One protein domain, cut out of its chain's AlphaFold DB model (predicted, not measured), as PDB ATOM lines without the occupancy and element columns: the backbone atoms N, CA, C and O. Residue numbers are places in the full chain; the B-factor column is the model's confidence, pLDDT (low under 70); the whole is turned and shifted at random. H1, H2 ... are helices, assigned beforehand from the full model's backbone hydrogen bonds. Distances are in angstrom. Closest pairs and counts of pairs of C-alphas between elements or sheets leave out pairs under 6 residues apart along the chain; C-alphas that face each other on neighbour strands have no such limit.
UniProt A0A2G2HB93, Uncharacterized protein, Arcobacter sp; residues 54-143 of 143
ATOM      1  N   VAL A  54     -33.979  29.100  30.459       87.31
ATOM      2  CA  VAL A  54     -32.951  28.158  30.938       87.31
ATOM      3  C   VAL A  54     -32.774  28.270  32.456       87.31
ATOM      4  O   VAL A  54     -32.647  27.257  33.134       87.31
ATOM      5  N   ILE A  55     -32.828  29.484  33.019       85.38
ATOM      6  CA  ILE A  55     -32.690  29.669  34.471       85.38
ATOM      7  C   ILE A  55     -33.833  28.999  35.238       85.38
ATOM      8  O   ILE A  55     -33.583  28.347  36.249       85.38
ATOM      9  N   THR A  56     -35.060  29.077  34.717       88.38
ATOM     10  CA  THR A  56     -36.232  28.408  35.291       88.38
ATOM     11  C   THR A  56     -36.069  26.894  35.249       88.38
ATOM     12  O   THR A  56     -36.313  26.240  36.258       88.38
ATOM     13  N   LYS A  57     -35.576  26.338  34.130       91.88
ATOM     14  CA  LYS A  57     -35.255  24.905  34.016       91.88
ATOM     15  C   LYS A  57     -34.271  24.469  35.096       91.88
ATOM     16  O   LYS A  57     -34.518  23.499  35.806       91.88
ATOM     17  N   VAL A  58     -33.151  25.179  35.221       89.44
ATOM     18  CA  VAL A  58     -32.100  24.836  36.185       89.44
ATOM     19  C   VAL A  58     -32.602  24.937  37.621       89.44
ATOM     20  O   VAL A  58     -32.325  24.053  38.432       89.44
ATOM     21  N   LEU A  59     -33.377  25.982  37.924       89.31
ATOM     22  CA  LEU A  59     -33.988  26.146  39.231       89.31
ATOM     23  C   LEU A  59     -34.941  24.989  39.538       89.31
ATOM     24  O   LEU A  59     -34.796  24.355  40.577       89.31
ATOM     25  N   ALA A  60     -35.856  24.660  38.626       91.81
ATOM     26  CA  ALA A  60     -36.813  23.577  38.824       91.81
ATOM     27  C   ALA A  60     -36.119  22.226  39.068       91.81
ATOM     28  O   ALA A  60     -36.470  21.528  40.015       91.81
ATOM     29  N   VAL A  61     -35.076  21.895  38.294       92.12
ATOM     30  CA  VAL A  61     -34.264  20.682  38.519       92.12
ATOM     31  C   VAL A  61     -33.664  20.672  39.931       92.12
ATOM     32  O   VAL A  61     -33.788  19.680  40.650       92.12
ATOM     33  N   GLY A  62     -33.048  21.781  40.350       91.31
ATOM     34  CA  GLY A  62     -32.442  21.897  41.676       91.31
ATOM     35  C   GLY A  62     -33.455  21.831  42.822       91.31
ATOM     36  O   GLY A  62     -33.174  21.224  43.855       91.31
ATOM     37  N   LEU A  63     -34.640  22.425  42.655       92.31
ATOM     38  CA  LEU A  63     -35.696  22.415  43.670       92.31
ATOM     39  C   LEU A  63     -36.357  21.043  43.793       92.31
ATOM     40  O   LEU A  63     -36.515  20.556  44.909       92.31
ATOM     41  N   LYS A  64     -36.684  20.374  42.681       93.81
ATOM     42  CA  LYS A  64     -37.269  19.024  42.722       93.81
ATOM     43  C   LYS A  64     -36.337  18.034  43.424       93.81
ATOM     44  O   LYS A  64     -36.801  17.256  44.255       93.81
ATOM     45  N   ALA A  65     -35.023  18.149  43.211       92.12
ATOM     46  CA  ALA A  65     -34.026  17.365  43.944       92.12
ATOM     47  C   ALA A  65     -34.045  17.623  45.467       92.12
ATOM     48  O   ALA A  65     -33.917  16.684  46.250       92.12
ATOM     49  N   GLN A  66     -34.235  18.872  45.906       93.12
ATOM     50  CA  GLN A  66     -34.334  19.227  47.333       93.12
ATOM     51  C   GLN A  66     -35.657  18.811  47.982       93.12
ATOM     52  O   GLN A  66     -35.717  18.517  49.181       93.12
ATOM     53  N   LEU A  67     -36.730  18.822  47.200       92.38
ATOM     54  CA  LEU A  67     -38.081  18.497  47.644       92.38
ATOM     55  C   LEU A  67     -38.395  17.003  47.501       92.38
ATOM     56  O   LEU A  67     -39.467  16.574  47.909       92.38
ATOM     57  N   ASN A  68     -37.459  16.216  46.958       92.38
ATOM     58  CA  ASN A  68     -37.655  14.808  46.620       92.38
ATOM     59  C   ASN A  68     -38.870  14.578  45.701       92.38
ATOM     60  O   ASN A  68     -39.592  13.595  45.855       92.38
ATOM     61  N   LYS A  69     -39.118  15.507  44.771       93.00
ATOM     62  CA  LYS A  69     -40.206  15.395  43.794       93.00
ATOM     63  C   LYS A  69     -39.699  14.718  42.526       93.00
ATOM     64  O   LYS A  69     -38.657  15.099  41.990       93.00
ATOM     65  N   GLY A  70     -40.443  13.715  42.064       90.88
ATOM     66  CA  GLY A  70     -40.198  13.025  40.798       90.88
ATOM     67  C   GLY A  70     -40.576  13.881  39.591       90.88
ATOM     68  O   GLY A  70     -41.007  15.022  39.735       90.88
ATOM     69  N   TRP A  71     -40.414  13.330  38.393       92.75
ATOM     70  CA  TRP A  71     -40.648  14.039  37.131       92.75
ATOM     71  C   TRP A  71     -41.978  13.694  36.455       92.75
ATOM     72  O   TRP A  71     -42.239  14.201  35.372       92.75
ATOM     73  N   ASP A  72     -42.848  12.938  37.130       87.69
ATOM     74  CA  ASP A  72     -44.198  12.597  36.645       87.69
ATOM     75  C   ASP A  72     -45.060  13.849  36.378       87.69
ATOM     76  O   ASP A  72     -46.020  13.820  35.612       87.69
ATOM     77  N   SER A  73     -44.717  14.971  37.018       87.75
ATOM     78  CA  SER A  73     -45.291  16.288  36.752       87.75
ATOM     79  C   SER A  73     -44.198  17.350  36.658       87.75
ATOM     80  O   SER A  73     -43.306  17.434  37.505       87.75
ATOM     81  N   CYS A  74     -44.284  18.219  35.650       88.44
ATOM     82  CA  CYS A  74     -43.355  19.340  35.476       88.44
ATOM     83  C   CYS A  74     -43.701  20.569  36.338       88.44
ATOM     84  O   CYS A  74     -42.839  21.418  36.546       88.44
ATOM     85  N   ASN A  75     -44.947  20.678  36.818       86.88
ATOM     86  CA  ASN A  75     -45.515  21.900  37.411       86.88
ATOM     87  C   ASN A  75     -46.030  21.677  38.843       86.88
ATOM     88  O   ASN A  75     -47.064  22.209  39.232       86.88
ATOM     89  N   ASP A  76     -45.336  20.852  39.614       89.88
ATOM     90  CA  ASP A  76     -45.717  20.425  40.965       89.88
ATOM     91  C   ASP A  76     -44.932  21.143  42.077       89.88
ATOM     92  O   ASP A  76     -45.002  20.733  43.233       89.88
ATOM     93  N   ILE A  77     -44.152  22.177  41.749       90.00
ATOM     94  CA  ILE A  77     -43.489  23.033  42.739       90.00
ATOM     95  C   ILE A  77     -44.478  24.121  43.148       90.00
ATOM     96  O   ILE A  77     -44.818  24.997  42.351       90.00
ATOM     97  N   GLU A  78     -44.916  24.077  44.397       90.12
ATOM     98  CA  GLU A  78     -45.877  25.017  44.958       90.12
ATOM     99  C   GLU A  78     -45.176  26.133  45.740       90.12
ATOM    100  O   GLU A  78     -44.017  26.026  46.143       90.12
ATOM    101  N   VAL A  79     -45.890  27.231  45.999       88.00
ATOM    102  CA  VAL A  79     -45.344  28.364  46.767       88.00
ATOM    103  C   VAL A  79     -44.953  27.942  48.187       88.00
ATOM    104  O   VAL A  79     -43.958  28.430  48.720       88.00
ATOM    105  N   ASP A  80     -45.690  27.010  48.791       90.25
ATOM    106  CA  ASP A  80     -45.376  26.506  50.130       90.25
ATOM    107  C   ASP A  80     -44.106  25.647  50.165       90.25
ATOM    108  O   ASP A  80     -43.400  25.650  51.177       90.25
ATOM    109  N   ASP A  81     -43.735  25.003  49.054       89.06
ATOM    110  CA  ASP A  81     -42.463  24.285  48.956       89.06
ATOM    111  C   ASP A  81     -41.270  25.237  49.108       89.06
ATOM    112  O   ASP A  81     -40.240  24.861  49.670       89.06
ATOM    113  N   LEU A  82     -41.415  26.494  48.669       86.94
ATOM    114  CA  LEU A  82     -40.352  27.501  48.716       86.94
ATOM    115  C   LEU A  82     -39.929  27.869  50.147       86.94
ATOM    116  O   LEU A  82     -38.857  28.437  50.346       86.94
ATOM    117  N   LYS A  83     -40.733  27.531  51.160       87.19
ATOM    118  CA  LYS A  83     -40.370  27.719  52.573       87.19
ATOM    119  C   LYS A  83     -39.323  26.706  53.051       87.19
ATOM    120  O   LYS A  83     -38.668  26.946  54.059       87.19
ATOM    121  N   ASN A  84     -39.161  25.591  52.336       83.38
ATOM    122  CA  ASN A  84     -38.361  24.435  52.751       83.38
ATOM    123  C   ASN A  84     -37.146  24.171  51.844       83.38
ATOM    124  O   ASN A  84     -36.624  23.053  51.811       83.38
ATOM    125  N   ILE A  85     -36.700  25.184  51.097       87.44
ATOM    126  CA  ILE A  85     -35.578  25.086  50.154       87.44
ATOM    127  C   ILE A  85     -34.381  25.916  50.621       87.44
ATOM    128  O   ILE A  85     -34.509  26.856  51.404       87.44
ATOM    129  N   SER A  86     -33.205  25.602  50.086       88.12
ATOM    130  CA  SER A  86     -32.002  26.417  50.230       88.12
ATOM    131  C   SER A  86     -31.317  26.615  48.881       88.12
ATOM    132  O   SER A  86     -31.324  25.738  48.018       88.12
ATOM    133  N   PHE A  87     -30.663  27.764  48.717       83.94
ATOM    134  CA  PHE A  87     -29.866  28.092  47.532       83.94
ATOM    135  C   PHE A  87     -28.372  27.796  47.713       83.94
ATOM    136  O   PHE A  87     -27.530  28.336  46.997       83.94
ATOM    137  N   ARG A  88     -28.015  26.945  48.677       88.56
ATOM    138  CA  ARG A  88     -26.631  26.509  48.880       88.56
ATOM    139  C   ARG A  88     -26.278  25.326  47.984       88.56
ATOM    140  O   ARG A  88     -27.112  24.460  47.726       88.56
ATOM    141  N   GLU A  89     -25.015  25.250  47.595       90.75
ATOM    142  CA  GLU A  89     -24.434  24.067  46.960       90.75
ATOM    143  C   GLU A  89     -24.343  22.899  47.956       90.75
ATOM    144  O   GLU A  89     -24.056  23.108  49.142       90.75
ATOM    145  N   CYS A  90     -24.582  21.673  47.489       89.00
ATOM    146  CA  CYS A  90     -24.289  20.477  48.274       89.00
ATOM    147  C   CYS A  90     -22.776  20.294  48.432       89.00
ATOM    148  O   CYS A  90     -22.010  20.403  47.475       89.00
ATOM    149  N   ARG A  91     -22.346  19.975  49.652       92.25
ATOM    150  CA  ARG A  91     -20.985  19.530  49.957       92.25
ATOM    151  C   ARG A  91     -20.836  18.049  49.614       92.25
ATOM    152  O   ARG A  91     -21.815  17.318  49.473       92.25
ATOM    153  N   VAL A  92     -19.589  17.596  49.521       90.12
ATOM    154  CA  VAL A  92     -19.271  16.182  49.284       90.12
ATOM    155  C   VAL A  92     -19.925  15.315  50.363       90.12
ATOM    156  O   VAL A  92     -19.721  15.546  51.552       90.12
ATOM    157  N   GLY A  93     -20.712  14.327  49.936       89.25
ATOM    158  CA  GLY A  93     -21.428  13.408  50.825       89.25
ATOM    159  C   GLY A  93     -22.792  13.901  51.321       89.25
ATOM    160  O   GLY A  93     -23.488  13.138  51.985       89.25
ATOM    161  N   GLU A  94     -23.207  15.130  50.999       90.94
ATOM    162  CA  GLU A  94     -24.561  15.598  51.309       90.94
ATOM    163  C   GLU A  94     -25.584  15.095  50.289       90.94
ATOM    164  O   GLU A  94     -25.320  15.014  49.089       90.94
ATOM    165  N   VAL A  95     -26.789  14.805  50.777       90.44
ATOM    166  CA  VAL A  95     -27.910  14.346  49.959       90.44
ATOM    167  C   VAL A  95     -28.906  15.501  49.790       90.44
ATOM    168  O   VAL A  95     -29.435  15.984  50.794       90.44
ATOM    169  N   PRO A  96     -29.225  15.934  48.554       91.25
ATOM    170  CA  PRO A  96     -30.045  17.119  48.285       91.25
ATOM    171  C   PRO A  96     -31.362  17.195  49.065       91.25
ATOM    172  O   PRO A  96     -31.670  18.229  49.663       91.25
ATOM    173  N   HIS A  97     -32.124  16.098  49.114       91.25
ATOM    174  CA  HIS A  97     -33.431  16.083  49.769       91.25
ATOM    175  C   HIS A  97     -33.367  16.042  51.302       91.25
ATOM    176  O   HIS A  97     -34.315  16.482  51.958       91.25
ATOM    177  N   ILE A  98     -32.259  15.548  51.866       89.44
ATOM    178  CA  ILE A  98     -32.028  15.459  53.316       89.44
ATOM    179  C   ILE A  98     -31.445  16.775  53.822       89.44
ATOM    180  O   ILE A  98     -31.953  17.378  54.762       89.44
ATOM    181  N   ASN A  99     -30.381  17.241  53.173       91.25
ATOM    182  CA  ASN A  99     -29.576  18.367  53.624       91.25
ATOM    183  C   ASN A  99     -30.068  19.722  53.093       91.25
ATOM    184  O   ASN A  99     -29.460  20.742  53.429       91.25
ATOM    185  N   LYS A 100     -31.128  19.727  52.269       91.19
ATOM    186  CA  LYS A 100     -31.698  20.905  51.596       91.19
ATOM    187  C   LYS A 100     -30.599  21.720  50.922       91.19
ATOM    188  O   LYS A 100     -30.189  22.774  51.399       91.19
ATOM    189  N   CYS A 101     -30.050  21.155  49.854       90.25
ATOM    190  CA  CYS A 101     -28.996  21.769  49.058       90.25
ATOM    191  C   CYS A 101     -29.188  21.459  47.575       90.25
ATOM    192  O   CYS A 101     -29.768  20.438  47.205       90.25
ATOM    193  N   ILE A 102     -28.700  22.349  46.717       89.69
ATOM    194  CA  ILE A 102     -28.724  22.160  45.270       89.69
ATOM    195  C   ILE A 102     -27.550  21.246  44.883       89.69
ATOM    196  O   ILE A 102     -26.415  21.539  45.273       89.69
ATOM    197  N   PRO A 103     -27.781  20.178  44.094       90.31
ATOM    198  CA  PRO A 103     -26.702  19.346  43.563       90.31
ATOM    199  C   PRO A 103     -25.635  20.183  42.850       90.31
ATOM    200  O   PRO A 103     -25.976  21.104  42.108       90.31
ATOM    201  N   THR A 104     -24.356  19.843  43.028       88.19
ATOM    202  CA  THR A 104     -23.202  20.554  42.442       88.19
ATOM    203  C   THR A 104     -23.366  20.817  40.944       88.19
ATOM    204  O   THR A 104     -23.164  21.943  40.488       88.19
ATOM    205  N   ASP A 105     -23.821  19.823  40.178       85.62
ATOM    206  CA  ASP A 105     -24.012  19.965  38.733       85.62
ATOM    207  C   ASP A 105     -25.065  21.031  38.405       85.62
ATOM    208  O   ASP A 105     -24.783  21.974  37.658       85.62
ATOM    209  N   SER A 106     -26.240  20.949  39.040       85.94
ATOM    210  CA  SER A 106     -27.322  21.931  38.898       85.94
ATOM    211  C   SER A 106     -26.905  23.320  39.377       85.94
ATOM    212  O   SER A 106     -27.250  24.322  38.756       85.94
ATOM    213  N   TYR A 107     -26.125  23.402  40.452       86.19
ATOM    214  CA  TYR A 107     -25.645  24.666  40.994       86.19
ATOM    215  C   TYR A 107     -24.610  25.336  40.084       86.19
ATOM    216  O   TYR A 107     -24.636  26.552  39.874       86.19
ATOM    217  N   SER A 108     -23.722  24.544  39.481       85.94
ATOM    218  CA  SER A 108     -22.765  25.027  38.487       85.94
ATOM    219  C   SER A 108     -23.475  25.547  37.233       85.94
ATOM    220  O   SER A 108     -23.090  26.585  36.688       85.94
ATOM    221  N   GLU A 109     -24.542  24.867  36.797       85.69
ATOM    222  CA  GLU A 109     -25.378  25.306  35.683       85.69
ATOM    223  C   GLU A 109     -26.110  26.603  36.042       85.69
ATOM    224  O   GLU A 109     -26.128  27.541  35.246       85.69
ATOM    225  N   PHE A 110     -26.616  26.709  37.274       85.00
ATOM    226  CA  PHE A 110     -27.305  27.900  37.766       85.00
ATOM    227  C   PHE A 110     -26.386  29.118  37.725       85.00
ATOM    228  O   PHE A 110     -26.728  30.125  37.106       85.00
ATOM    229  N   LYS A 111     -25.176  28.993  38.292       83.19
ATOM    230  CA  LYS A 111     -24.127  30.018  38.218       83.19
ATOM    231  C   LYS A 111     -23.868  30.420  36.766       83.19
ATOM    232  O   LYS A 111     -23.963  31.597  36.431       83.19
ATOM    233  N   LYS A 112     -23.586  29.456  35.881       84.44
ATOM    234  CA  LYS A 112     -23.294  29.717  34.459       84.44
ATOM    235  C   LYS A 112     -24.422  30.481  33.765       84.44
ATOM    236  O   LYS A 112     -24.152  31.438  33.041       84.44
ATOM    237  N   VAL A 113     -25.673  30.073  33.969       82.19
ATOM    238  CA  VAL A 113     -26.837  30.699  33.331       82.19
ATOM    239  C   VAL A 113     -27.078  32.097  33.887       82.19
ATOM    240  O   VAL A 113     -27.302  33.021  33.107       82.19
ATOM    241  N   LEU A 114     -26.950  32.282  35.199       79.94
ATOM    242  CA  LEU A 114     -27.072  33.587  35.838       79.94
ATOM    243  C   LEU A 114     -25.987  34.555  35.344       79.94
ATOM    244  O   LEU A 114     -26.306  35.673  34.948       79.94
ATOM    245  N   PHE A 115     -24.729  34.110  35.257       74.19
ATOM    246  CA  PHE A 115     -23.639  34.905  34.683       74.19
ATOM    247  C   PHE A 115     -23.887  35.253  33.209       74.19
ATOM    248  O   PHE A 115     -23.664  36.395  32.815       74.19
ATOM    249  N   ARG A 116     -24.390  34.311  32.396       74.56
ATOM    250  CA  ARG A 116     -24.769  34.562  30.990       74.56
ATOM    251  C   ARG A 116     -25.916  35.570  30.859       74.56
ATOM    252  O   ARG A 116     -25.956  36.320  29.889       74.56
ATOM    253  N   GLN A 117     -26.881  35.562  31.776       68.56
ATOM    254  CA  GLN A 117     -27.990  36.520  31.762       68.56
ATOM    255  C   GLN A 117     -27.558  37.899  32.258       68.56
ATOM    256  O   GLN A 117     -27.954  38.902  31.668       68.56
ATOM    257  N   ALA A 118     -26.717  37.949  33.293       65.94
ATOM    258  CA  ALA A 118     -26.105  39.185  33.754       65.94
ATOM    259  C   ALA A 118     -25.281  39.812  32.622       65.94
ATOM    260  O   ALA A 118     -25.548  40.939  32.237       65.94
ATOM    261  N   SER A 119     -24.375  39.074  31.977       61.94
ATOM    262  CA  SER A 119     -23.556  39.631  30.889       61.94
ATOM    263  C   SER A 119     -24.366  40.120  29.681       61.94
ATOM    264  O   SER A 119     -23.958  41.076  29.030       61.94
ATOM    265  N   LYS A 120     -25.531  39.522  29.395       62.69
ATOM    266  CA  LYS A 120     -26.439  39.982  28.330       62.69
ATOM    267  C   LYS A 120     -27.201  41.269  28.667       62.69
ATOM    268  O   LYS A 120     -27.570  41.986  27.746       62.69
ATOM    269  N   ASN A 121     -27.450  41.549  29.947       52.53
ATOM    270  CA  ASN A 121     -28.254  42.694  30.403       52.53
ATOM    271  C   ASN A 121     -27.416  43.862  30.949       52.53
ATOM    272  O   ASN A 121     -27.969  44.833  31.464       52.53
ATOM    273  N   VAL A 122     -26.088  43.785  30.873       51.22
ATOM    274  CA  VAL A 122     -25.199  44.718  31.567       51.22
ATOM    275  C   VAL A 122     -24.533  45.670  30.575       51.22
ATOM    276  O   VAL A 122     -23.511  45.365  29.970       51.22
ATOM    277  N   ASN A 123     -25.093  46.884  30.502       47.94
ATOM    278  CA  ASN A 123     -24.262  48.087  30.578       47.94
ATOM    279  C   ASN A 123     -23.528  48.025  31.928       47.94
ATOM    280  O   ASN A 123     -24.165  47.833  32.963       47.94
ATOM    281  N   SER A 124     -22.203  48.132  31.891       50.53
ATOM    282  CA  SER A 124     -21.181  47.658  32.845       50.53
ATOM    283  C   SER A 124     -21.330  47.905  34.362       50.53
ATOM    284  O   SER A 124     -20.445  47.483  35.090       50.53
ATOM    285  N   SER A 125     -22.387  48.532  34.890       49.28
ATOM    286  CA  SER A 125     -22.504  48.846  36.330       49.28
ATOM    287  C   SER A 125     -23.442  47.931  37.132       49.28
ATOM    288  O   SER A 125     -23.234  47.748  38.330       49.28
ATOM    289  N   ILE A 126     -24.452  47.314  36.507       53.56
ATOM    290  CA  ILE A 126     -25.429  46.455  37.216       53.56
ATOM    291  C   ILE A 126     -24.891  45.027  37.408       53.56
ATOM    292  O   ILE A 126     -25.226  44.352  38.384       53.56
ATOM    293  N   GLY A 127     -24.015  44.576  36.505       52.62
ATOM    294  CA  GLY A 127     -23.460  43.222  36.522       52.62
ATOM    295  C   GLY A 127     -22.619  42.960  37.758       52.62
ATOM    296  O   GLY A 127     -22.801  41.936  38.407       52.62
ATOM    297  N   ASP A 128     -21.783  43.920  38.146       54.53
ATOM    298  CA  ASP A 128     -20.916  43.779  39.315       54.53
ATOM    299  C   ASP A 128     -21.710  43.776  40.627       54.53
ATOM    300  O   ASP A 128     -21.379  43.030  41.549       54.53
ATOM    301  N   GLY A 129     -22.807  44.537  40.702       55.25
ATOM    302  CA  GLY A 129     -23.701  44.555  41.863       55.25
ATOM    303  C   GLY A 129     -24.428  43.224  42.073       55.25
ATOM    304  O   GLY A 129     -24.424  42.687  43.181       55.25
ATOM    305  N   LEU A 130     -24.991  42.653  41.001       55.59
ATOM    306  CA  LEU A 130     -25.681  41.362  41.064       55.59
ATOM    307  C   LEU A 130     -24.696  40.218  41.337       55.59
ATOM    308  O   LEU A 130     -24.965  39.349  42.161       55.59
ATOM    309  N   VAL A 131     -23.526  40.243  40.692       58.81
ATOM    310  CA  VAL A 131     -22.463  39.257  40.916       58.81
ATOM    311  C   VAL A 131     -21.955  39.314  42.355       58.81
ATOM    312  O   VAL A 131     -21.745  38.264  42.958       58.81
ATOM    313  N   ASN A 132     -21.801  40.504  42.938       56.50
ATOM    314  CA  ASN A 132     -21.376  40.646  44.330       56.50
ATOM    315  C   ASN A 132     -22.452  40.196  45.324       56.50
ATOM    316  O   ASN A 132     -22.124  39.489  46.275       56.50
ATOM    317  N   GLN A 133     -23.727  40.508  45.083       55.97
ATOM    318  CA  GLN A 133     -24.827  39.995  45.909       55.97
ATOM    319  C   GLN A 133     -24.926  38.469  45.842       55.97
ATOM    320  O   GLN A 133     -25.105  37.815  46.867       55.97
ATOM    321  N   VAL A 134     -24.748  37.890  44.655       56.84
ATOM    322  CA  VAL A 134     -24.728  36.440  44.442       56.84
ATOM    323  C   VAL A 134     -23.516  35.811  45.135       56.84
ATOM    324  O   VAL A 134     -23.674  34.848  45.870       56.84
ATOM    325  N   LYS A 135     -22.311  36.381  45.029       56.12
ATOM    326  CA  LYS A 135     -21.132  35.896  45.778       56.12
ATOM    327  C   LYS A 135     -21.347  35.918  47.296       56.12
ATOM    328  O   LYS A 135     -20.987  34.955  47.968       56.12
ATOM    329  N   GLN A 136     -21.960  36.981  47.822       58.53
ATOM    330  CA  GLN A 136     -22.241  37.132  49.254       58.53
ATOM    331  C   GLN A 136     -23.323  36.164  49.751       58.53
ATOM    332  O   GLN A 136     -23.184  35.589  50.827       58.53
ATOM    333  N   SER A 137     -24.374  35.934  48.961       49.28
ATOM    334  CA  SER A 137     -25.466  35.014  49.310       49.28
ATOM    335  C   SER A 137     -25.130  33.536  49.064       49.28
ATOM    336  O   SER A 137     -25.715  32.664  49.700       49.28
ATOM    337  N   MET A 138     -24.148  33.242  48.203       53.75
ATOM    338  CA  MET A 138     -23.644  31.887  47.939       53.75
ATOM    339  C   MET A 138     -22.516  31.436  48.887       53.75
ATOM    340  O   MET A 138     -22.039  30.310  48.762       53.75
ATOM    341  N   GLY A 139     -22.083  32.277  49.836       46.19
ATOM    342  CA  GLY A 139     -21.180  31.867  50.917       46.19
ATOM    343  C   GLY A 139     -19.802  31.362  50.470       46.19
ATOM    344  O   GLY A 139     -19.278  30.428  51.080       46.19
ATOM    345  N   GLN A 140     -19.194  31.942  49.428       38.56
ATOM    346  CA  GLN A 140     -17.764  31.710  49.187       38.56
ATOM    347  C   GLN A 140     -16.937  32.523  50.199       38.56
ATOM    348  O   GLN A 140     -17.144  33.734  50.299       38.56
ATOM    349  N   PRO A 141     -16.004  31.898  50.944       37.19
ATOM    350  CA  PRO A 141     -15.062  32.643  51.760       37.19
ATOM    351  C   PRO A 141     -14.122  33.422  50.836       37.19
ATOM    352  O   PRO A 141     -13.647  32.894  49.829       37.19
ATOM    353  N   ASN A 142     -13.883  34.683  51.185       36.47
ATOM    354  CA  ASN A 142     -12.888  35.525  50.537       36.47
ATOM    355  C   ASN A 142     -11.516  34.845  50.626       36.47
ATOM    356  O   ASN A 142     -11.041  34.594  51.735       36.47
ATOM    357  N   ASN A 143     -10.892  34.575  49.479       33.53
ATOM    358  CA  ASN A 143      -9.439  34.514  49.350       33.53
ATOM    359  C   ASN A 143      -9.043  34.865  47.917       33.53
ATOM    360  O   ASN A 143      -9.542  34.179  46.996       33.53
TER     361      ASN A 143
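AT A GLANCE: This is residues 54 to 143 of the 143 residues of an uncharacterized protein of Arcobacter sp (UniProt A0A2G2HB93). Three longer helices run up and down side by side, with H4 in the middle: H1 packs on its first half, and H5 folds back along its last part to make a helical hairpin. The short helices H2 and H3, with the long links around them, lie about the last residues of H1, and the turn of the hairpin, residues 120 to 125, sticks out. The printed part has 90 residues with five named helices, H1 to H5 in order along the chain, and no named strand; the class is all helix. It is only just compact, close to loose, with a radius of gyration of the C-alphas of 14.2 A, and the C-alphas span 41 by 30 by 22 A.

IN THESE COORDINATES: H1, residues 54 to 67, begins at C-alpha 54 at (-32.951, 28.158, 30.938) and is 20.0 A long from first to last C-alpha. H2 follows at residues 79 to 84, and H3 at residues 96 to 99. H4, residues 104 to 121, is the longest helix, 25.7 A, from C-alpha 104 at (-23.202, 20.554, 42.442). H5, residues 126 to 137, is 16.6 A long and ends at C-alpha 137 at (-25.466, 35.014, 49.310).

HOW THE PARTS SIT: H1 and residues 106 to 114 of H4 touch, with the closest C-alphas, Gly 62 and Ser 106, 5.8 A apart; the two helices run opposite ways at a shallow tilt of 29 degrees. Residues 65 to 67 of H1 touch H3, closest at the C-alphas of Gln 66 and His 97, 4.1 A apart. H1 and H2 are close but not clearly touching: their closest C-alphas, Leu 67 and Asp 81, are 7.4 A apart, and the tilt is a steep 60 degrees, the same way. H4 and H5 form a helical hairpin, opposite ways at a shallow tilt of 23 degrees; residues 115 to 121 of H4 touch residues 127 to 131 of H5, closest at the C-alphas of Ala 118 and Gly 127, 5.6 A apart. H1 and H5 are apart, and so are H2 and H4. Every O i to N i+4 pair is within hydrogen-bond range in H1, H4 and H5; in H2 0 of 2 are, beside 3 of 3 O i to N i+3 pairs, and H3 is too short for an O i to N i+4 pair.

THE WHOLE: The two C-alphas farthest apart, those of Asp 72 and Asn 143, are 43.0 A apart. The printed part has no cut and ends at residue 143, the chain's last residue. The links H1 to H2 and H2 to H3 are long, with 11 residues each; those from H3 to H4 and from H4 to H5 are tight, with 4 each. The mean pLDDT of the printed part is 77.7, and residues 117 to 143 are under 70; H5 has a mean of 55.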